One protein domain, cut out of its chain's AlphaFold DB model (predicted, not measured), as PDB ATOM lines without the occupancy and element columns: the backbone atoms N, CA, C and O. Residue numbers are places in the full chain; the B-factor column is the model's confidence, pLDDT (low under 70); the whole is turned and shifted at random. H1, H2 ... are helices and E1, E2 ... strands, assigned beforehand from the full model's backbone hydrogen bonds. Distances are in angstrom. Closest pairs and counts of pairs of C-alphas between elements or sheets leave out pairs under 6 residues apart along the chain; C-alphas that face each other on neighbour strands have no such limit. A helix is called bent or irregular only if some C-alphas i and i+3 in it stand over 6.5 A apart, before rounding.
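Overview. This is residues 2 to 124 and 192 to 225 of the 274 residues of the protein "CagE_TrbE_VirB domain-containing protein" of Pseudomonas syringae CC1557 (UniProt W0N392). Two helices, H1 and H3, lie side by side over one face of a twisted five-stranded sheet, two layers, while an arm beyond E2 and E3 holds H2 and makes the length. The printed part has 157 residues, class mixed, with four named helices and five named strands in the order E1 H1 E2 H2 E3 H3 E4 H4 E5. The antiparallel sheet runs E4 - E1 - E3 - E2 - E5. The whole is loose, radius of gyration of the C-alphas 19.7 A, spans 60 by 42 by 32 A.

Along the chain. E1 is residues 2 to 6, from C-alpha 2 at (104.832, 187.694, 127.454). H1, residues 16 to 40, is 35.2 A long and irregular, C-alphas 36 and 39 being 9.7 A apart. E2 is residues 41 to 52, 33.1 A. H2, residues 63 to 78, is only just irregular, C-alphas 72 and 75 being 7.0 A apart. E3 is residues 81 to 92, 35.4 A; H3 97 to 114; E4 120 to 122; H4 207 to 211; E5 216 to 223, ending at (95.363, 185.258, 140.158).

Arrangement. Within hydrogen-bond range are N 5 and O 121 of E1 and E4, 2.8 A; N 4 and O 88 of E1 and E3, 2.9 A; N 46 and O 87 of E2 and E3, 2.8 A; N 45 and O 220 of E2 and E5, 2.9 A. H1 and H3 are on the same face, at heights over the sheet of 11.5 A and 8.4 A. They touch, closest at C-alphas 29 and 114, 6.1 A, opposite ways at a shallow tilt of 14 degrees. E1, H1, E2 and E3, H3, E4 are split strand-helix-strand units, another strand between their strands, with right-handed crossovers. H4 only grazes the sheet; H2 is not on it. Every O i to N i+4 pair is within range in H3 and H4, 19 of 21 in H1, 9 of 12 in H2.

Size, cuts and confidence. C-alphas 63 and 225 are farthest apart, 62.7 A. Residues 125 to 191 are cut out, a gap of 30.2 A between C-alphas 124 and 192. Of the links printed whole, none is long. Residues 53 to 56, 76 to 80 and 195 to 199 have pLDDT under 70.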
ATOM      1  N   SER A   2     103.373 187.739 127.584       96.06
ATOM      2  CA  SER A   2     104.832 187.694 127.454       96.06
ATOM      3  C   SER A   2     105.380 186.556 128.301       96.06
ATOM      4  O   SER A   2     104.777 186.214 129.319       96.06
ATOM      5  N   LEU A   3     106.495 185.971 127.879       97.50
ATOM      6  CA  LEU A   3     107.154 184.871 128.574       97.50
ATOM      7  C   LEU A   3     108.575 185.301 128.936       97.50
ATOM      8  O   LEU A   3     109.280 185.879 128.112       97.50
ATOM      9  N   ILE A   4     108.974 185.034 130.172       97.88
ATOM     10  CA  ILE A   4     110.308 185.318 130.690       97.88
ATOM     11  C   ILE A   4     110.915 183.985 131.106       97.88
ATOM     12  O   ILE A   4     110.343 183.305 131.956       97.88
ATOM     13  N   GLN A   5     112.055 183.614 130.534       96.19
ATOM     14  CA  GLN A   5     112.833 182.464 130.982       96.19
ATOM     15  C   GLN A   5     113.885 182.918 131.987       96.19
ATOM     16  O   GLN A   5     114.445 184.005 131.864       96.19
ATOM     17  N   LEU A   6     114.143 182.088 132.988       94.12
ATOM     18  CA  LEU A   6     115.162 182.322 134.001       94.12
ATOM     19  C   LEU A   6     116.183 181.188 133.928       94.12
ATOM     20  O   LEU A   6     115.796 180.024 133.802       94.12
ATOM     21  N   LYS A   7     117.474 181.505 134.073       86.75
ATOM     22  CA  LYS A   7     118.515 180.468 134.207       86.75
ATOM     23  C   LYS A   7     118.464 179.754 135.557       86.75
ATOM     24  O   LYS A   7     118.997 178.659 135.694       86.75
ATOM     25  N   GLY A   8     117.810 180.366 136.540       81.38
ATOM     26  CA  GLY A   8     117.813 179.885 137.916       81.38
ATOM     27  C   GLY A   8     119.117 180.233 138.632       81.38
ATOM     28  O   GLY A   8     119.926 181.027 138.153       81.38
ATOM     29  N   VAL A   9     119.301 179.660 139.816       82.00
ATOM     30  CA  VAL A   9     120.508 179.830 140.631       82.00
ATOM     31  C   VAL A   9     120.982 178.462 141.101       82.00
ATOM     32  O   VAL A   9     120.167 177.627 141.481       82.00
ATOM     33  N   SER A  10     122.294 178.230 141.081       78.25
ATOM     34  CA  SER A  10     122.871 177.022 141.673       78.25
ATOM     35  C   SER A  10     122.820 177.150 143.197       78.25
ATOM     36  O   SER A  10     123.451 178.042 143.764       78.25
ATOM     37  N   SER A  11     122.047 176.280 143.848       75.25
ATOM     38  CA  SER A  11     121.928 176.234 145.310       75.25
ATOM     39  C   SER A  11     123.225 175.778 145.977       75.25
ATOM     40  O   SER A  11     123.594 176.320 147.008       75.25
ATOM     41  N   GLU A  12     123.965 174.861 145.350       76.12
ATOM     42  CA  GLU A  12     125.218 174.296 145.879       76.12
ATOM     43  C   GLU A  12     126.359 175.316 146.004       76.12
ATOM     44  O   GLU A  12     127.301 175.123 146.772       76.12
ATOM     45  N   THR A  13     126.297 176.400 145.229       80.00
ATOM     46  CA  THR A  13     127.355 177.422 145.171       80.00
ATOM     47  C   THR A  13     127.035 178.675 145.982       80.00
ATOM     48  O   THR A  13     127.878 179.569 146.065       80.00
ATOM     49  N   ARG A  14     125.840 178.758 146.582       83.06
ATOM     50  CA  ARG A  14     125.377 179.916 147.358       83.06
ATOM     51  C   ARG A  14     125.124 179.531 148.813       83.06
ATOM     52  O   ARG A  14     124.831 178.387 149.131       83.06
ATOM     53  N   SER A  15     125.232 180.508 149.707       87.94
ATOM     54  CA  SER A  15     124.910 180.305 151.122       87.94
ATOM     55  C   SER A  15     123.398 180.294 151.369       87.94
ATOM     56  O   SER A  15     122.639 180.974 150.675       87.94
ATOM     57  N   ASP A  16     122.953 179.613 152.428       87.06
ATOM     58  CA  ASP A  16     121.536 179.567 152.822       87.06
ATOM     59  C   ASP A  16     120.918 180.965 152.977       87.06
ATOM     60  O   ASP A  16     119.795 181.220 152.542       87.06
ATOM     61  N   ASN A  17     121.671 181.911 153.548       88.75
ATOM     62  CA  ASN A  17     121.219 183.292 153.721       88.75
ATOM     63  C   ASN A  17     120.952 183.987 152.379       88.75
ATOM     64  O   ASN A  17     119.980 184.734 152.249       88.75
ATOM     65  N   GLU A  18     121.795 183.745 151.373       87.00
ATOM     66  CA  GLU A  18     121.595 184.285 150.028       87.00
ATOM     67  C   GLU A  18     120.373 183.652 149.364       87.00
ATOM     68  O   GLU A  18     119.559 184.370 148.783       87.00
ATOM     69  N   LEU A  19     120.188 182.335 149.502       86.38
ATOM     70  CA  LEU A  19     119.022 181.629 148.967       86.38
ATOM     71  C   LEU A  19     117.711 182.132 149.591       86.38
ATOM     72  O   LEU A  19     116.736 182.379 148.877       86.38
ATOM     73  N   ILE A  20     117.699 182.378 150.902       87.25
ATOM     74  CA  ILE A  20     116.558 182.981 151.608       87.25
ATOM     75  C   ILE A  20     116.287 184.401 151.090       87.25
ATOM     76  O   ILE A  20     115.134 184.773 150.843       87.25
ATOM     77  N   GLN A  21     117.329 185.207 150.876       87.38
ATOM     78  CA  GLN A  21     117.169 186.563 150.353       87.38
ATOM     79  C   GLN A  21     116.613 186.567 148.921       87.38
ATOM     80  O   GLN A  21     115.731 187.374 148.609       87.38
ATOM     81  N   LEU A  22     117.084 185.657 148.065       88.44
ATOM     82  CA  LEU A  22     116.570 185.452 146.710       88.44
ATOM     83  C   LEU A  22     115.097 185.037 146.730       88.44
ATOM     84  O   LEU A  22     114.272 185.642 146.047       88.44
ATOM     85  N   PHE A  23     114.732 184.091 147.594       87.62
ATOM     86  CA  PHE A  23     113.339 183.701 147.796       87.62
ATOM     87  C   PHE A  23     112.451 184.895 148.193       87.62
ATOM     88  O   PHE A  23     111.376 185.109 147.624       87.62
ATOM     89  N   HIS A  24     112.909 185.739 149.122       86.50
ATOM     90  CA  HIS A  24     112.182 186.953 149.490       86.50
ATOM     91  C   HIS A  24     112.119 187.987 148.356       86.50
ATOM     92  O   HIS A  24     111.100 188.670 148.225       86.50
ATOM     93  N   ASN A  25     113.161 188.103 147.525       87.62
ATOM     94  CA  ASN A  25     113.146 188.931 146.315       87.62
ATOM     95  C   ASN A  25     112.076 188.460 145.325       87.62
ATOM     96  O   ASN A  25     111.270 189.276 144.877       87.62
ATOM     97  N   LEU A  26     112.003 187.155 145.053       90.00
ATOM     98  CA  LEU A  26     110.993 186.570 144.171       90.00
ATOM     99  C   LEU A  26     109.568 186.807 144.699       90.00
ATOM    100  O   LEU A  26     108.671 187.201 143.953       90.00
ATOM    101  N   ASN A  27     109.358 186.661 146.010       88.06
ATOM    102  CA  ASN A  27     108.076 186.986 146.634       88.06
ATOM    103  C   ASN A  27     107.727 188.482 146.476       88.06
ATOM    104  O   ASN A  27     106.616 188.839 146.082       88.06
ATOM    105  N   ARG A  28     108.692 189.385 146.717       89.31
ATOM    106  CA  ARG A  28     108.511 190.830 146.484       89.31
ATOM    107  C   ARG A  28     108.142 191.136 145.034       89.31
ATOM    108  O   ARG A  28     107.289 191.997 144.819       89.31
ATOM    109  N   TYR A  29     108.733 190.431 144.073       92.69
ATOM    110  CA  TYR A  29     108.410 190.554 142.656       92.69
ATOM    111  C   TYR A  29     106.938 190.227 142.371       92.69
ATOM    112  O   TYR A  29     106.221 191.084 141.850       92.69
ATOM    113  N   PHE A  30     106.440 189.064 142.801       91.44
ATOM    114  CA  PHE A  30     105.027 188.707 142.611       91.44
ATOM    115  C   PHE A  30     104.073 189.724 143.248       91.44
ATOM    116  O   PHE A  30     103.062 190.100 142.651       91.44
ATOM    117  N   LEU A  31     104.413 190.231 144.436       87.81
ATOM    118  CA  LEU A  31     103.621 191.259 145.110       87.81
ATOM    119  C   LEU A  31     103.641 192.605 144.378       87.81
ATOM    120  O   LEU A  31     102.629 193.307 144.382       87.81
ATOM    121  N   ALA A  32     104.767 192.988 143.779       91.62
ATOM    122  CA  ALA A  32     104.875 194.218 143.004       91.62
ATOM    123  C   ALA A  32     103.982 194.162 141.757       91.62
ATOM    124  O   ALA A  32     103.213 195.094 141.520       91.62
ATOM    125  N   LEU A  33     104.003 193.036 141.033       93.19
ATOM    126  CA  LEU A  33     103.125 192.806 139.884       93.19
ATOM    127  C   LEU A  33     101.644 192.846 140.276       93.19
ATOM    128  O   LEU A  33     100.852 193.561 139.659       93.19
ATOM    129  N   GLY A  34     101.280 192.148 141.355       89.75
ATOM    130  CA  GLY A  34      99.908 192.129 141.859       89.75
ATOM    131  C   GLY A  34      99.396 193.496 142.301       89.75
ATOM    132  O   GLY A  34      98.239 193.826 142.063       89.75
ATOM    133  N   LYS A  35     100.253 194.328 142.906       89.25
ATOM    134  CA  LYS A  35      99.899 195.709 143.271       89.25
ATOM    135  C   LYS A  35      99.703 196.613 142.057       89.25
ATOM    136  O   LYS A  35      98.861 197.500 142.125       89.25
ATOM    137  N   LYS A  36     100.495 196.418 140.998       91.75
ATOM    138  CA  LYS A  36     100.450 197.253 139.793       91.75
ATOM    139  C   LYS A  36      99.200 196.975 138.959       91.75
ATOM    140  O   LYS A  36      98.493 197.908 138.604       91.75
ATOM    141  N   GLU A  37      98.896 195.702 138.702       92.62
ATOM    142  CA  GLU A  37      97.850 195.319 137.738       92.62
ATOM    143  C   GLU A  37      96.597 194.697 138.371       92.62
ATOM    144  O   GLU A  37      95.523 194.658 137.756       92.62
ATOM    145  N   GLY A  38      96.707 194.195 139.603       88.38
ATOM    146  CA  GLY A  38      95.624 193.504 140.296       88.38
ATOM    147  C   GLY A  38      94.967 192.433 139.421       88.38
ATOM    148  O   GLY A  38      95.632 191.677 138.716       88.38
ATOM    149  N   LYS A  39      93.630 192.417 139.412       88.81
ATOM    150  CA  LYS A  39      92.800 191.444 138.675       88.81
ATOM    151  C   LYS A  39      92.996 191.422 137.150       88.81
ATOM    152  O   LYS A  39      92.386 190.591 136.475       88.81
ATOM    153  N   HIS A  40      93.730 192.384 136.586       92.56
ATOM    154  CA  HIS A  40      93.998 192.446 135.150       92.56
ATOM    155  C   HIS A  40      95.180 191.572 134.738       92.56
ATOM    156  O   HIS A  40      95.322 191.298 133.550       92.56
ATOM    157  N   LEU A  41      95.977 191.097 135.694       94.25
ATOM    158  CA  LEU A  41      97.129 190.246 135.449       94.25
ATOM    159  C   LEU A  41      96.895 188.848 136.020       94.25
ATOM    160  O   LEU A  41      96.468 188.680 137.161       94.25
ATOM    161  N   MET A  42      97.211 187.848 135.211       94.69
ATOM    162  CA  MET A  42      97.432 186.476 135.647       94.69
ATOM    163  C   MET A  42      98.906 186.146 135.435       94.69
ATOM    164  O   MET A  42      99.488 186.534 134.419       94.69
ATOM    165  N   LEU A  43      99.496 185.431 136.389       94.50
ATOM    166  CA  LEU A  43     100.845 184.892 136.260       94.50
ATOM    167  C   LEU A  43     100.785 183.381 136.206       94.50
ATOM    168  O   LEU A  43     100.017 182.767 136.945       94.50
ATOM    169  N   GLN A  44     101.634 182.794 135.378       95.69
ATOM    170  CA  GLN A  44     101.896 181.365 135.419       95.69
ATOM    171  C   GLN A  44     103.394 181.152 135.544       95.69
ATOM    172  O   GLN A  44     104.159 181.696 134.751       95.69
ATOM    173  N   THR A  45     103.815 180.412 136.562       94.81
ATOM    174  CA  THR A  45     105.189 179.923 136.659       94.81
ATOM    175  C   THR A  45     105.233 178.501 136.141       94.81
ATOM    176  O   THR A  45     104.294 177.726 136.332       94.81
ATOM    177  N   TYR A  46     106.336 178.175 135.487       95.38
ATOM    178  CA  TYR A  46     106.602 176.868 134.927       95.38
ATOM    179  C   TYR A  46     107.962 176.397 135.426       95.38
ATOM    180  O   TYR A  46     108.949 177.133 135.325       95.38
ATOM    181  N   ILE A  47     107.998 175.173 135.944       94.25
ATOM    182  CA  ILE A  47     109.227 174.407 136.139       94.25
ATOM    183  C   ILE A  47     109.135 173.212 135.201       94.25
ATOM    184  O   ILE A  47     108.259 172.364 135.364       94.25
ATOM    185  N   THR A  48     110.002 173.176 134.199       93.94
ATOM    186  CA  THR A  48     110.051 172.103 133.205       93.94
ATOM    187  C   THR A  48     111.300 171.277 133.435       93.94
ATOM    188  O   THR A  48     112.395 171.833 133.433       93.94
ATOM    189  N   LYS A  49     111.155 169.965 133.600       92.19
ATOM    190  CA  LYS A  49     112.265 169.019 133.573       92.19
ATOM    191  C   LYS A  49     112.175 168.198 132.295       92.19
ATOM    192  O   LYS A  49     111.216 167.451 132.128       92.19
ATOM    193  N   THR A  50     113.140 168.365 131.399       89.00
ATOM    194  CA  THR A  50     113.110 167.792 130.044       89.00
ATOM    195  C   THR A  50     114.376 167.011 129.764       89.00
ATOM    196  O   THR A  50     115.454 167.423 130.199       89.00
ATOM    197  N   GLY A  51     114.262 165.898 129.042       84.12
ATOM    198  CA  GLY A  51     115.414 165.157 128.549       84.12
ATOM    199  C   GLY A  51     116.278 166.031 127.640       84.12
ATOM    200  O   GLY A  51     115.757 166.816 126.849       84.12
ATOM    201  N   ILE A  52     117.596 165.916 127.776       77.69
ATOM    202  CA  ILE A  52     118.566 166.521 126.865       77.69
ATOM    203  C   ILE A  52     119.240 165.392 126.101       77.69
ATOM    204  O   ILE A  52     119.801 164.480 126.710       77.69
ATOM    205  N   GLU A  53     119.243 165.503 124.780       67.62
ATOM    206  CA  GLU A  53     120.076 164.688 123.905       67.62
ATOM    207  C   GLU A  53     121.220 165.565 123.386       67.62
ATOM    208  O   GLU A  53     121.018 166.701 122.942       67.62
ATOM    209  N   LEU A  54     122.458 165.081 123.512       64.62
ATOM    210  CA  LEU A  54     123.628 165.824 123.059       64.62
ATOM    211  C   LEU A  54     123.878 165.549 121.568       64.62
ATOM    212  O   LEU A  54     124.780 164.795 121.208       64.62
ATOM    213  N   ASP A  55     123.093 166.196 120.707       63.28
ATOM    214  CA  ASP A  55     123.111 165.966 119.250       63.28
ATOM    215  C   ASP A  55     124.122 166.833 118.483       63.28
ATOM    216  O   ASP A  55     124.273 166.729 117.262       63.28
ATOM    217  N   THR A  56     124.843 167.713 119.184       68.81
ATOM    218  CA  THR A  56     125.804 168.622 118.547       68.81
ATOM    219  C   THR A  56     127.035 167.861 118.057       68.81
ATOM    220  O   THR A  56     127.810 167.316 118.847       68.81
ATOM    221  N   GLN A  57     127.260 167.879 116.741       72.69
ATOM    222  CA  GLN A  57     128.487 167.369 116.134       72.69
ATOM    223  C   GLN A  57     129.600 168.413 116.242       72.69
ATOM    224  O   GLN A  57     129.696 169.347 115.445       72.69
ATOM    225  N   TYR A  58     130.465 168.247 117.237       78.81
ATOM    226  CA  TYR A  58     131.676 169.049 117.356       78.81
ATOM    227  C   TYR A  58     132.679 168.626 116.284       78.81
ATOM    228  O   TYR A  58     133.099 167.472 116.251       78.81
ATOM    229  N   THR A  59     133.065 169.571 115.426       83.94
ATOM    230  CA  THR A  59     134.140 169.385 114.446       83.94
ATOM    231  C   THR A  59     135.316 170.260 114.844       83.94
ATOM    232  O   THR A  59     135.231 171.488 114.772       83.94
ATOM    233  N   LEU A  60     136.412 169.642 115.278       88.88
ATOM    234  CA  LEU A  60     137.630 170.345 115.664       88.88
ATOM    235  C   LEU A  60     138.743 170.142 114.628       88.88
ATOM    236  O   LEU A  60     138.919 169.043 114.105       88.88
ATOM    237  N   PRO A  61     139.543 171.185 114.341       87.69
ATOM    238  CA  PRO A  61     140.577 171.123 113.307       87.69
ATOM    239  C   PRO A  61     141.756 170.203 113.667       87.69
ATOM    240  O   PRO A  61     142.522 169.817 112.787       87.69
ATOM    241  N   LEU A  62     141.933 169.866 114.949       93.56
ATOM    242  CA  LEU A  62     143.024 169.024 115.443       93.56
ATOM    243  C   LEU A  62     142.497 167.631 115.821       93.56
ATOM    244  O   LEU A  62     141.669 167.551 116.731       93.56
ATOM    245  N   PRO A  63     143.033 166.541 115.235       92.00
ATOM    246  CA  PRO A  63     142.574 165.179 115.521       92.00
ATOM    247  C   PRO A  63     142.595 164.810 117.010       92.00
ATOM    248  O   PRO A  63     141.623 164.279 117.522       92.00
ATOM    249  N   ALA A  64     143.644 165.192 117.748       90.19
ATOM    250  CA  ALA A  64     143.728 164.904 119.183       90.19
ATOM    251  C   ALA A  64     142.637 165.607 120.015       90.19
ATOM    252  O   ALA A  64     142.210 165.088 121.044       90.19
ATOM    253  N   LEU A  65     142.185 166.793 119.587       89.44
ATOM    254  CA  LEU A  65     141.073 167.480 120.246       89.44
ATOM    255  C   LEU A  65     139.731 166.865 119.848       89.44
ATOM    256  O   LEU A  65     138.834 166.806 120.683       89.44
ATOM    257  N   GLN A  66     139.607 166.388 118.606       92.25
ATOM    258  CA  GLN A  66     138.439 165.637 118.159       92.25
ATOM    259  C   GLN A  66     138.271 164.357 118.988       92.25
ATOM    260  O   GLN A  66     137.218 164.167 119.585       92.25
ATOM    261  N   ASP A  67     139.337 163.563 119.141       89.44
ATOM    262  CA  ASP A  67     139.336 162.344 119.961       89.44
ATOM    263  C   ASP A  67     138.949 162.637 121.420       89.44
ATOM    264  O   ASP A  67     138.181 161.894 122.032       89.44
ATOM    265  N   PHE A  68     139.450 163.745 121.981       89.31
ATOM    266  CA  PHE A  68     139.086 164.182 123.327       89.31
ATOM    267  C   PHE A  68     137.600 164.539 123.437       89.31
ATOM    268  O   PHE A  68     136.932 164.079 124.362       89.31
ATOM    269  N   VAL A  69     137.068 165.342 122.509       87.81
ATOM    270  CA  VAL A  69     135.656 165.742 122.531       87.81
ATOM    271  C   VAL A  69     134.741 164.550 122.280       87.81
ATOM    272  O   VAL A  69     133.727 164.421 122.963       87.81
ATOM    273  N   ASP A  70     135.092 163.643 121.375       86.81
ATOM    274  CA  ASP A  70     134.313 162.430 121.136       86.81
ATOM    275  C   ASP A  70     134.307 161.517 122.365       86.81
ATOM    276  O   ASP A  70     133.237 161.073 122.785       86.81
ATOM    277  N   ALA A  71     135.456 161.312 123.017       86.62
ATOM    278  CA  ALA A  71     135.526 160.549 124.263       86.62
ATOM    279  C   ALA A  71     134.740 161.216 125.406       86.62
ATOM    280  O   ALA A  71     134.048 160.531 126.159       86.62
ATOM    281  N   TYR A  72     134.823 162.543 125.532       83.06
ATOM    282  CA  TYR A  72     134.136 163.298 126.580       83.06
ATOM    283  C   TYR A  72     132.621 163.362 126.358       83.06
ATOM    284  O   TYR A  72     131.863 163.285 127.317       83.06
ATOM    285  N   THR A  73     132.168 163.477 125.104       82.25
ATOM    286  CA  THR A  73     130.740 163.584 124.758       82.25
ATOM    287  C   THR A  73     130.043 162.230 124.642       82.25
ATOM    288  O   THR A  73     128.828 162.176 124.807       82.25
ATOM    289  N   ALA A  74     130.769 161.125 124.424       78.75
ATOM    290  CA  ALA A  74     130.182 159.791 124.263       78.75
ATOM    291  C   ALA A  74     129.226 159.358 125.400       78.75
ATOM    292  O   ALA A  74     128.149 158.848 125.085       78.75
ATOM    293  N   PRO A  75     129.520 159.588 126.699       72.69
ATOM    294  CA  PRO A  75     128.574 159.293 127.778       72.69
ATOM    295  C   PRO A  75     127.309 160.158 127.722       72.69
ATOM    296  O   PRO A  75     126.231 159.686 128.071       72.69
ATOM    297  N   PHE A  76     127.430 161.401 127.246       67.50
ATOM    298  CA  PHE A  76     126.318 162.346 127.107       67.50
ATOM    299  C   PHE A  76     125.425 162.070 125.894       67.50
ATOM    300  O   PHE A  76     124.274 162.489 125.888       67.50
ATOM    301  N   ARG A  77     125.926 161.329 124.897       68.69
ATOM    302  CA  ARG A  77     125.135 160.875 123.740       68.69
ATOM    303  C   ARG A  77     124.190 159.716 124.080       68.69
ATOM    304  O   ARG A  77     123.163 159.571 123.435       68.69
ATOM    305  N   ASN A  78     124.538 158.899 125.079       61.84
ATOM    306  CA  ASN A  78     123.798 157.676 125.430       61.84
ATOM    307  C   ASN A  78     123.150 157.713 126.825       61.84
ATOM    308  O   ASN A  78     122.477 156.755 127.206       61.84
ATOM    309  N   GLY A  79     123.405 158.751 127.624       61.38
ATOM    310  CA  GLY A  79     122.835 158.891 128.963       61.38
ATOM    311  C   GLY A  79     121.533 159.686 128.961       61.38
ATOM    312  O   GLY A  79     121.325 160.560 128.127       61.38
ATOM    313  N   THR A  80     120.661 159.403 129.927       69.31
ATOM    314  CA  THR A  80     119.440 160.181 130.162       69.31
ATOM    315  C   THR A  80     119.781 161.384 131.040       69.31
ATOM    316  O   THR A  80     119.811 161.278 132.265       69.31
ATOM    317  N   PHE A  81     120.092 162.520 130.419       81.31
ATOM    318  CA  PHE A  81     120.316 163.781 131.127       81.31
ATOM    319  C   PHE A  81     119.043 164.611 131.121       81.31
ATOM    320  O   PHE A  81     118.281 164.573 130.161       81.31
ATOM    321  N   PHE A  82     118.828 165.382 132.183       86.31
ATOM    322  CA  PHE A  82     117.676 166.266 132.289       86.31
ATOM    323  C   PHE A  82     118.117 167.706 132.518       86.31
ATOM    324  O   PHE A  82     118.995 167.967 133.341       86.31
ATOM    325  N   GLN A  83     117.458 168.638 131.836       87.38
ATOM    326  CA  GLN A  83     117.551 170.064 132.125       87.38
ATOM    327  C   GLN A  83     116.357 170.490 132.959       87.38
ATOM    328  O   GLN A  83     115.236 170.071 132.679       87.38
ATOM    329  N   VAL A  84     116.584 171.380 133.922       90.44
ATOM    330  CA  VAL A  84     115.505 172.104 134.597       90.44
ATOM    331  C   VAL A  84     115.442 173.514 134.026       90.44
ATOM    332  O   VAL A  84     116.434 174.239 134.018       90.44
ATOM    333  N   GLY A  85     114.272 173.890 133.523       91.81
ATOM    334  CA  GLY A  85     113.959 175.220 133.023       91.81
ATOM    335  C   GLY A  85     112.958 175.920 133.933       91.81
ATOM    336  O   GLY A  85     112.012 175.302 134.422       91.81
ATOM    337  N   TYR A  86     113.150 177.223 134.129       94.56
ATOM    338  CA  TYR A  86     112.238 178.077 134.884       94.56
ATOM    339  C   TYR A  86     111.672 179.145 133.960       94.56
ATOM    340  O   TYR A  86     112.410 179.799 133.221       94.56
ATOM    341  N   SER A  87     110.358 179.341 133.968       96.88
ATOM    342  CA  SER A  87     109.726 180.377 133.147       96.88
ATOM    343  C   SER A  87     108.526 181.011 133.835       96.88
ATOM    344  O   SER A  87     107.860 180.393 134.662       96.88
ATOM    345  N   ILE A  88     108.253 182.270 133.497       97.31
ATOM    346  CA  ILE A  88     107.135 183.055 134.015       97.31
ATOM    347  C   ILE A  88     106.377 183.654 132.832       97.31
ATOM    348  O   ILE A  88     106.925 184.460 132.082       97.31
ATOM    349  N   ALA A  89     105.105 183.293 132.678       97.56
ATOM    350  CA  ALA A  89     104.200 183.918 131.724       97.56
ATOM    351  C   ALA A  89     103.394 185.036 132.394       97.56
ATOM    352  O   ALA A  89     102.744 184.835 133.422       97.56
ATOM    353  N   LEU A  90     103.412 186.214 131.770       97.31
ATOM    354  CA  LEU A  90     102.609 187.378 132.128       97.31
ATOM    355  C   LEU A  90     101.406 187.473 131.185       97.31
ATOM    356  O   LEU A  90     101.549 187.657 129.969       97.31
ATOM    357  N   ILE A  91     100.202 187.357 131.740       95.88
ATOM    358  CA  ILE A  91      98.953 187.317 130.977       95.88
ATOM    359  C   ILE A  91      98.101 188.509 131.394       95.88
ATOM    360  O   ILE A  91      97.374 188.476 132.387       95.88
ATOM    361  N   LEU A  92      98.235 189.589 130.627       95.81
ATOM    362  CA  LEU A  92      97.575 190.864 130.876       95.81
ATOM    363  C   LEU A  92      96.276 190.976 130.072       95.81
ATOM    364  O   LEU A  92      96.270 190.802 128.852       95.81
ATOM    365  N   LYS A  93      95.182 191.316 130.754       94.69
ATOM    366  CA  LYS A  93      93.919 191.727 130.136       94.69
ATOM    367  C   LYS A  93      93.976 193.211 129.800       94.69
ATOM    368  O   LYS A  93      94.059 194.044 130.703       94.69
ATOM    369  N   TYR A  94      93.836 193.528 128.522       94.44
ATOM    370  CA  TYR A  94      93.767 194.890 127.999       94.44
ATOM    371  C   TYR A  94      92.470 195.098 127.203       94.44
ATOM    372  O   TYR A  94      91.767 194.135 126.887       94.44
ATOM    373  N   ARG A  95      92.124 196.361 126.939       92.69
ATOM    374  CA  ARG A  95      91.009 196.738 126.052       92.69
ATOM    375  C   ARG A  95      91.538 197.340 124.762       92.69
ATOM    376  O   ARG A  95      91.181 196.866 123.694       92.69
ATOM    377  N   GLU A  96      92.436 198.306 124.902       95.56
ATOM    378  CA  GLU A  96      93.155 198.930 123.799       95.56
ATOM    379  C   GLU A  96      94.547 198.312 123.668       95.56
ATOM    380  O   GLU A  96      95.222 198.063 124.671       95.56
ATOM    381  N   VAL A  97      94.958 198.025 122.432       94.38
ATOM    382  CA  VAL A  97      96.210 197.305 122.149       94.38
ATOM    383  C   VAL A  97      97.422 198.127 122.578       94.38
ATOM    384  O   VAL A  97      98.281 197.594 123.273       94.38
ATOM    385  N   ASP A  98      97.466 199.416 122.236       96.75
ATOM    386  CA  ASP A  98      98.611 200.286 122.540       96.75
ATOM    387  C   ASP A  98      98.816 200.456 124.054       96.75
ATOM    388  O   ASP A  98      99.929 200.297 124.552       96.75
ATOM    389  N   GLU A  99      97.729 200.658 124.809       96.00
ATOM    390  CA  GLU A  99      97.762 200.683 126.279       96.00
ATOM    391  C   GLU A  99      98.247 199.336 126.843       96.00
ATOM    392  O   GLU A  99      99.029 199.279 127.793       96.00
ATOM    393  N   GLY A 100      97.794 198.227 126.248       96.62
ATOM    394  CA  GLY A 100      98.233 196.885 126.616       96.62
ATOM    395  C   GLY A 100      99.728 196.662 126.379       96.62
ATOM    396  O   GLY A 100     100.381 196.022 127.207       96.62
ATOM    397  N   ILE A 101     100.273 197.196 125.283       96.62
ATOM    398  CA  ILE A 101     101.701 197.136 124.954       96.62
ATOM    399  C   ILE A 101     102.510 197.959 125.957       96.62
ATOM    400  O   ILE A 101     103.476 197.434 126.509       96.62
ATOM    401  N   GLU A 102     102.104 199.200 126.235       97.50
ATOM    402  CA  GLU A 102     102.784 200.074 127.199       97.50
ATOM    403  C   GLU A 102     102.822 199.426 128.587       97.50
ATOM    404  O   GLU A 102     103.894 199.228 129.154       97.50
ATOM    405  N   ARG A 103     101.665 198.971 129.088       97.31
ATOM    406  CA  ARG A 103     101.558 198.291 130.387       97.31
ATOM    407  C   ARG A 103     102.377 197.005 130.444       97.31
ATOM    408  O   ARG A 103     103.019 196.740 131.455       97.31
ATOM    409  N   MET A 104     102.385 196.204 129.378       97.50
ATOM    410  CA  MET A 104     103.219 195.000 129.330       97.50
ATOM    411  C   MET A 104     104.711 195.346 129.326       97.50
ATOM    412  O   MET A 104     105.468 194.719 130.061       97.50
ATOM    413  N   SER A 105     105.141 196.349 128.556       97.25
ATOM    414  CA  SER A 105     106.534 196.821 128.534       97.25
ATOM    415  C   SER A 105     107.000 197.248 129.928       97.25
ATOM    416  O   SER A 105     108.060 196.842 130.407       97.25
ATOM    417  N   ASP A 106     106.130 197.964 130.627       97.31
ATOM    418  CA  ASP A 106     106.296 198.387 132.007       97.31
ATOM    419  C   ASP A 106     106.458 197.215 132.992       97.31
ATOM    420  O   ASP A 106     107.260 197.281 133.929       97.31
ATOM    421  N   LEU A 107     105.683 196.139 132.809       97.56
ATOM    422  CA  LEU A 107     105.812 194.919 133.610       97.56
ATOM    423  C   LEU A 107     107.121 194.197 133.301       97.56
ATOM    424  O   LEU A 107     107.796 193.767 134.227       97.56
ATOM    425  N   LEU A 108     107.502 194.110 132.027       97.50
ATOM    426  CA  LEU A 108     108.740 193.466 131.599       97.50
ATOM    427  C   LEU A 108     109.980 194.200 132.124       97.50
ATOM    428  O   LEU A 108     110.897 193.553 132.620       97.50
ATOM    429  N   SER A 109     109.985 195.535 132.109       97.19
ATOM    430  CA  SER A 109     111.060 196.344 132.701       97.19
ATOM    431  C   SER A 109     111.201 196.092 134.210       97.19
ATOM    432  O   SER A 109     112.307 195.886 134.729       97.19
ATOM    433  N   LEU A 110     110.067 196.025 134.917       96.69
ATOM    434  CA  LEU A 110     110.031 195.671 136.333       96.69
ATOM    435  C   LEU A 110     110.539 194.238 136.573       96.69
ATOM    436  O   LEU A 110     111.303 194.018 137.514       96.69
ATOM    437  N   SER A 111     110.156 193.283 135.720       96.69
ATOM    438  CA  SER A 111     110.625 191.896 135.774       96.69
ATOM    439  C   SER A 111     112.130 191.786 135.571       96.69
ATOM    440  O   SER A 111     112.789 191.169 136.401       96.69
ATOM    441  N   SER A 112     112.697 192.423 134.543       96.38
ATOM    442  CA  SER A 112     114.147 192.420 134.303       96.38
ATOM    443  C   SER A 112     114.930 192.981 135.488       96.38
ATOM    444  O   SER A 112     115.986 192.460 135.832       96.38
ATOM    445  N   THR A 113     114.392 194.008 136.151       95.75
ATOM    446  CA  THR A 113     115.046 194.640 137.303       95.75
ATOM    447  C   THR A 113     114.975 193.766 138.555       95.75
ATOM    448  O   THR A 113     115.989 193.526 139.206       95.75
ATOM    449  N   LEU A 114     113.782 193.287 138.921       94.56
ATOM    450  CA  LEU A 114     113.590 192.539 140.169       94.56
ATOM    451  C   LEU A 114     114.076 191.088 140.091       94.56
ATOM    452  O   LEU A 114     114.322 190.483 141.134       94.56
ATOM    453  N   LEU A 115     114.216 190.541 138.881       94.25
ATOM    454  CA  LEU A 115     114.700 189.183 138.646       94.25
ATOM    455  C   LEU A 115     116.152 189.133 138.157       94.25
ATOM    456  O   LEU A 115     116.584 188.060 137.758       94.25
ATOM    457  N   ALA A 116     116.911 190.235 138.201       93.69
ATOM    458  CA  ALA A 116     118.265 190.315 137.635       93.69
ATOM    459  C   ALA A 116     119.209 189.186 138.107       93.69
ATOM    460  O   ALA A 116     119.962 188.635 137.312       93.69
ATOM    461  N   GLU A 117     119.108 188.782 139.378       89.44
ATOM    462  CA  GLU A 117     119.884 187.678 139.971       89.44
ATOM    463  C   GLU A 117     119.627 186.300 139.334       89.44
ATOM    464  O   GLU A 117     120.430 185.386 139.512       89.44
ATOM    465  N   TYR A 118     118.512 186.145 138.619       90.25
ATOM    466  CA  TYR A 118     118.110 184.913 137.936       90.25
ATOM    467  C   TYR A 118     118.419 184.925 136.432       90.25
ATOM    468  O   TYR A 118     118.002 184.001 135.728       90.25
ATOM    469  N   ASP A 119     119.107 185.965 135.949       91.25
ATOM    470  CA  ASP A 119     119.442 186.201 134.540       91.25
ATOM    471  C   ASP A 119     118.213 186.079 133.610       91.25
ATOM    472  O   ASP A 119     118.072 185.099 132.869       91.25
ATOM    473  N   PRO A 120     117.252 187.022 133.709       95.38
ATOM    474  CA  PRO A 120     115.973 186.912 133.032       95.38
ATOM    475  C   PRO A 120     116.106 187.206 131.536       95.38
ATOM    476  O   PRO A 120     116.553 188.279 131.134       95.38
ATOM    477  N   VAL A 121     115.609 186.288 130.713       96.25
ATOM    478  CA  VAL A 121     115.527 186.422 129.256       96.25
ATOM    479  C   VAL A 121     114.068 186.605 128.857       96.25
ATOM    480  O   VAL A 121     113.237 185.718 129.052       96.25
ATOM    481  N   ILE A 122     113.739 187.772 128.305       97.19
ATOM    482  CA  ILE A 122     112.405 188.041 127.759       97.19
ATOM    483  C   ILE A 122     112.318 187.397 126.378       97.19
ATOM    484  O   ILE A 122     113.092 187.739 125.488       97.19
ATOM    485  N   MET A 123     111.349 186.502 126.203       96.06
ATOM    486  CA  MET A 123     111.133 185.811 124.938       96.06
ATOM    487  C   MET A 123     110.473 186.727 123.912       96.06
ATOM    488  O   MET A 123     109.510 187.437 124.217       96.06
ATOM    489  N   GLY A 124     110.972 186.675 122.681       95.38
ATOM    490  CA  GLY A 124     110.539 187.508 121.569       95.38
ATOM    491  C   GLY A 124     110.483 186.752 120.245       95.38
ATOM    492  O   GLY A 124     110.114 185.575 120.186       95.38
ATOM    493  N   ASP A 192      96.522 167.470 139.991       83.88
ATOM    494  CA  ASP A 192      96.032 168.807 140.313       83.88
ATOM    495  C   ASP A 192      96.119 169.014 141.826       83.88
ATOM    496  O   ASP A 192      95.430 168.345 142.600       83.88
ATOM    497  N   LEU A 193      96.999 169.921 142.246       76.50
ATOM    498  CA  LEU A 193      97.161 170.294 143.645       76.50
ATOM    499  C   LEU A 193      96.363 171.569 143.917       76.50
ATOM    500  O   LEU A 193      96.814 172.681 143.638       76.50
ATOM    501  N   ARG A 194      95.176 171.404 144.503       73.75
ATOM    502  CA  ARG A 194      94.319 172.511 144.950       73.75
ATOM    503  C   ARG A 194      94.339 172.610 146.464       73.75
ATOM    504  O   ARG A 194      93.344 172.307 147.113       73.75
ATOM    505  N   ASP A 195      95.479 173.014 147.006       62.31
ATOM    506  CA  ASP A 195      95.649 173.116 148.451       62.31
ATOM    507  C   ASP A 195      96.314 174.434 148.864       62.31
ATOM    508  O   ASP A 195      97.060 175.049 148.094       62.31
ATOM    509  N   TYR A 196      96.025 174.877 150.086       63.03
ATOM    510  CA  TYR A 196      96.687 176.009 150.719       63.03
ATOM    511  C   TYR A 196      97.652 175.473 151.782       63.03
ATOM    512  O   TYR A 196      97.230 175.198 152.903       63.03
ATOM    513  N   PRO A 197      98.956 175.326 151.474       62.53
ATOM    514  CA  PRO A 197      99.878 174.659 152.383       62.53
ATOM    515  C   PRO A 197      99.956 175.409 153.720       62.53
ATOM    516  O   PRO A 197     100.383 176.568 153.776       62.53
ATOM    517  N   SER A 198      99.586 174.738 154.816       54.16
ATOM    518  CA  SER A 198      99.620 175.285 156.185       54.16
ATOM    519  C   SER A 198     100.997 175.863 156.543       54.16
ATOM    520  O   SER A 198     101.094 176.978 157.078       54.16
ATOM    521  N   GLY A 199     102.065 175.159 156.150       62.88
ATOM    522  CA  GLY A 199     103.465 175.566 156.333       62.88
ATOM    523  C   GLY A 199     103.897 176.802 155.531       62.88
ATOM    524  O   GLY A 199     104.942 177.380 155.818       62.88
ATOM    525  N   GLY A 200     103.078 177.263 154.579       70.00
ATOM    526  CA  GLY A 200     103.445 178.314 153.636       70.00
ATOM    527  C   GLY A 200     104.483 177.847 152.610       70.00
ATOM    528  O   GLY A 200     104.809 176.669 152.509       70.00
ATOM    529  N   THR A 201     104.990 178.790 151.822       76.56
ATOM    530  CA  THR A 201     106.064 178.554 150.846       76.56
ATOM    531  C   THR A 201     107.429 178.791 151.490       76.56
ATOM    532  O   THR A 201     107.597 179.808 152.169       76.56
ATOM    533  N   TYR A 202     108.405 177.925 151.218       80.06
ATOM    534  CA  TYR A 202     109.783 178.033 151.706       80.06
ATOM    535  C   TYR A 202     110.798 177.685 150.595       80.06
ATOM    536  O   TYR A 202     110.418 177.046 149.609       80.06
ATOM    537  N   PRO A 203     112.068 178.125 150.702       83.00
ATOM    538  CA  PRO A 203     113.120 177.741 149.757       83.00
ATOM    539  C   PRO A 203     113.281 176.217 149.683       83.00
ATOM    540  O   PRO A 203     113.300 175.563 150.718       83.00
ATOM    541  N   GLY A 204     113.392 175.664 148.476       82.19
ATOM    542  CA  GLY A 204     113.593 174.224 148.271       82.19
ATOM    543  C   GLY A 204     112.330 173.355 148.343       82.19
ATOM    544  O   GLY A 204     112.408 172.135 148.284       82.19
ATOM    545  N   MET A 205     111.133 173.953 148.425       84.25
ATOM    546  CA  MET A 205     109.859 173.212 148.498       84.25
ATOM    547  C   MET A 205     109.645 172.198 147.352       84.25
ATOM    548  O   MET A 205     108.882 171.251 147.519       84.25
ATOM    549  N   TRP A 206     110.298 172.387 146.202       86.88
ATOM    550  CA  TRP A 206     110.177 171.517 145.026       86.88
ATOM    551  C   TRP A 206     111.427 170.673 144.745       86.88
ATOM    552  O   TRP A 206     111.468 170.013 143.708       86.88
ATOM    553  N   ASP A 207     112.423 170.670 145.634       86.94
ATOM    554  CA  ASP A 207     113.704 169.997 145.389       86.94
ATOM    555  C   ASP A 207     113.510 168.488 145.196       86.94
ATOM    556  O   ASP A 207     113.988 167.934 144.210       86.94
ATOM    557  N   GLU A 208     112.675 167.848 146.024       87.31
ATOM    558  CA  GLU A 208     112.361 166.418 145.883       87.31
ATOM    559  C   GLU A 208     111.776 166.070 144.508       87.31
ATOM    560  O   GLU A 208     112.103 165.026 143.945       87.31
ATOM    561  N   ALA A 209     110.919 166.936 143.953       87.06
ATOM    562  CA  ALA A 209     110.351 166.751 142.619       87.06
ATOM    563  C   ALA A 209     111.413 166.971 141.533       87.06
ATOM    564  O   ALA A 209     111.496 166.203 140.576       87.06
ATOM    565  N   ILE A 210     112.255 167.995 141.700       87.50
ATOM    566  CA  ILE A 210     113.350 168.325 140.783       87.50
ATOM    567  C   ILE A 210     114.407 167.213 140.743       87.50
ATOM    568  O   ILE A 210     114.975 166.972 139.679       87.50
ATOM    569  N   GLU A 211     114.653 166.499 141.837       87.44
ATOM    570  CA  GLU A 211     115.629 165.404 141.913       87.44
ATOM    571  C   GLU A 211     115.167 164.113 141.208       87.44
ATOM    572  O   GLU A 211     116.001 163.299 140.789       87.44
ATOM    573  N   GLN A 212     113.857 163.936 140.992       89.31
ATOM    574  CA  GLN A 212     113.301 162.722 140.384       89.31
ATOM    575  C   GLN A 212     113.823 162.466 138.968       89.31
ATOM    576  O   GLN A 212     113.917 163.377 138.154       89.31
ATOM    577  N   GLN A 213     114.107 161.213 138.617       88.38
ATOM    578  CA  GLN A 213     114.699 160.837 137.322       88.38
ATOM    579  C   GLN A 213     113.657 160.666 136.200       88.38
ATOM    580  O   GLN A 213     113.711 159.709 135.430       88.38
ATOM    581  N   PHE A 214     112.688 161.576 136.121       87.81
ATOM    582  CA  PHE A 214     111.692 161.612 135.054       87.81
ATOM    583  C   PHE A 214     111.368 163.050 134.643       87.81
ATOM    584  O   PHE A 214     111.604 164.004 135.387       87.81
ATOM    585  N   GLU A 215     110.827 163.200 133.438       90.50
ATOM    586  CA  GLU A 215     110.374 164.487 132.924       90.50
ATOM    587  C   GLU A 215     109.073 164.921 133.593       90.50
ATOM    588  O   GLU A 215     108.157 164.119 133.780       90.50
ATOM    589  N   PHE A 216     108.951 166.208 133.900       92.19
ATOM    590  CA  PHE A 216     107.698 166.765 134.391       92.19
ATOM    591  C   PHE A 216     107.563 168.236 134.020       92.19
ATOM    592  O   PHE A 216     108.537 168.933 133.742       92.19
ATOM    593  N   THR A 217     106.326 168.720 134.052       93.50
ATOM    594  CA  THR A 217     106.025 170.149 134.006       93.50
ATOM    595  C   THR A 217     105.170 170.491 135.214       93.50
ATOM    596  O   THR A 217     104.042 170.018 135.336       93.50
ATOM    597  N   LEU A 218     105.704 171.322 136.106       92.69
ATOM    598  CA  LEU A 218     104.951 171.915 137.201       92.69
ATOM    599  C   LEU A 218     104.488 173.306 136.776       92.69
ATOM    600  O   LEU A 218     105.311 174.164 136.454       92.69
ATOM    601  N   VAL A 219     103.177 173.536 136.820       93.38
ATOM    602  CA  VAL A 219     102.569 174.837 136.528       93.38
ATOM    603  C   VAL A 219     101.923 175.382 137.789       93.38
ATOM    604  O   VAL A 219     101.091 174.714 138.398       93.38
ATOM    605  N   GLN A 220     102.253 176.616 138.163       90.06
ATOM    606  CA  GLN A 220     101.563 177.318 139.245       90.06
ATOM    607  C   GLN A 220     100.891 178.560 138.673       90.06
ATOM    608  O   GLN A 220     101.529 179.375 138.011       90.06
ATOM    609  N   THR A 221      99.591 178.711 138.922       89.88
ATOM    610  CA  THR A 221      98.808 179.846 138.419       89.88
ATOM    611  C   THR A 221      98.477 180.804 139.554       89.88
ATOM    612  O   THR A 221      97.882 180.412 140.554       89.88
ATOM    613  N   PHE A 222      98.819 182.078 139.382       86.19
ATOM    614  CA  PHE A 222      98.522 183.140 140.334       86.19
ATOM    615  C   PHE A 222      97.505 184.109 139.736       86.19
ATOM    616  O   PHE A 222      97.741 184.736 138.698       86.19
ATOM    617  N   LEU A 223      96.381 184.255 140.434       84.88
ATOM    618  CA  LEU A 223      95.363 185.258 140.158       84.88
ATOM    619  C   LEU A 223      95.337 186.270 141.296       84.88
ATOM    620  O   LEU A 223      95.144 185.914 142.457       84.88
ATOM    621  N   PHE A 224      95.494 187.544 140.957       83.62
ATOM    622  CA  PHE A 224      95.419 188.608 141.945       83.62
ATOM    623  C   PHE A 224      93.966 189.017 142.190       83.62
ATOM    624  O   PHE A 224      93.216 189.329 141.263       83.62
ATOM    625  N   GLU A 225      93.575 189.052 143.460       79.44
ATOM    626  CA  GLU A 225      92.236 189.433 143.904       79.44
ATOM    627  C   GLU A 225      92.334 190.551 144.946       79.44
ATOM    628  O   GLU A 225      93.312 190.654 145.690       79.44
TER     629      GLU A 225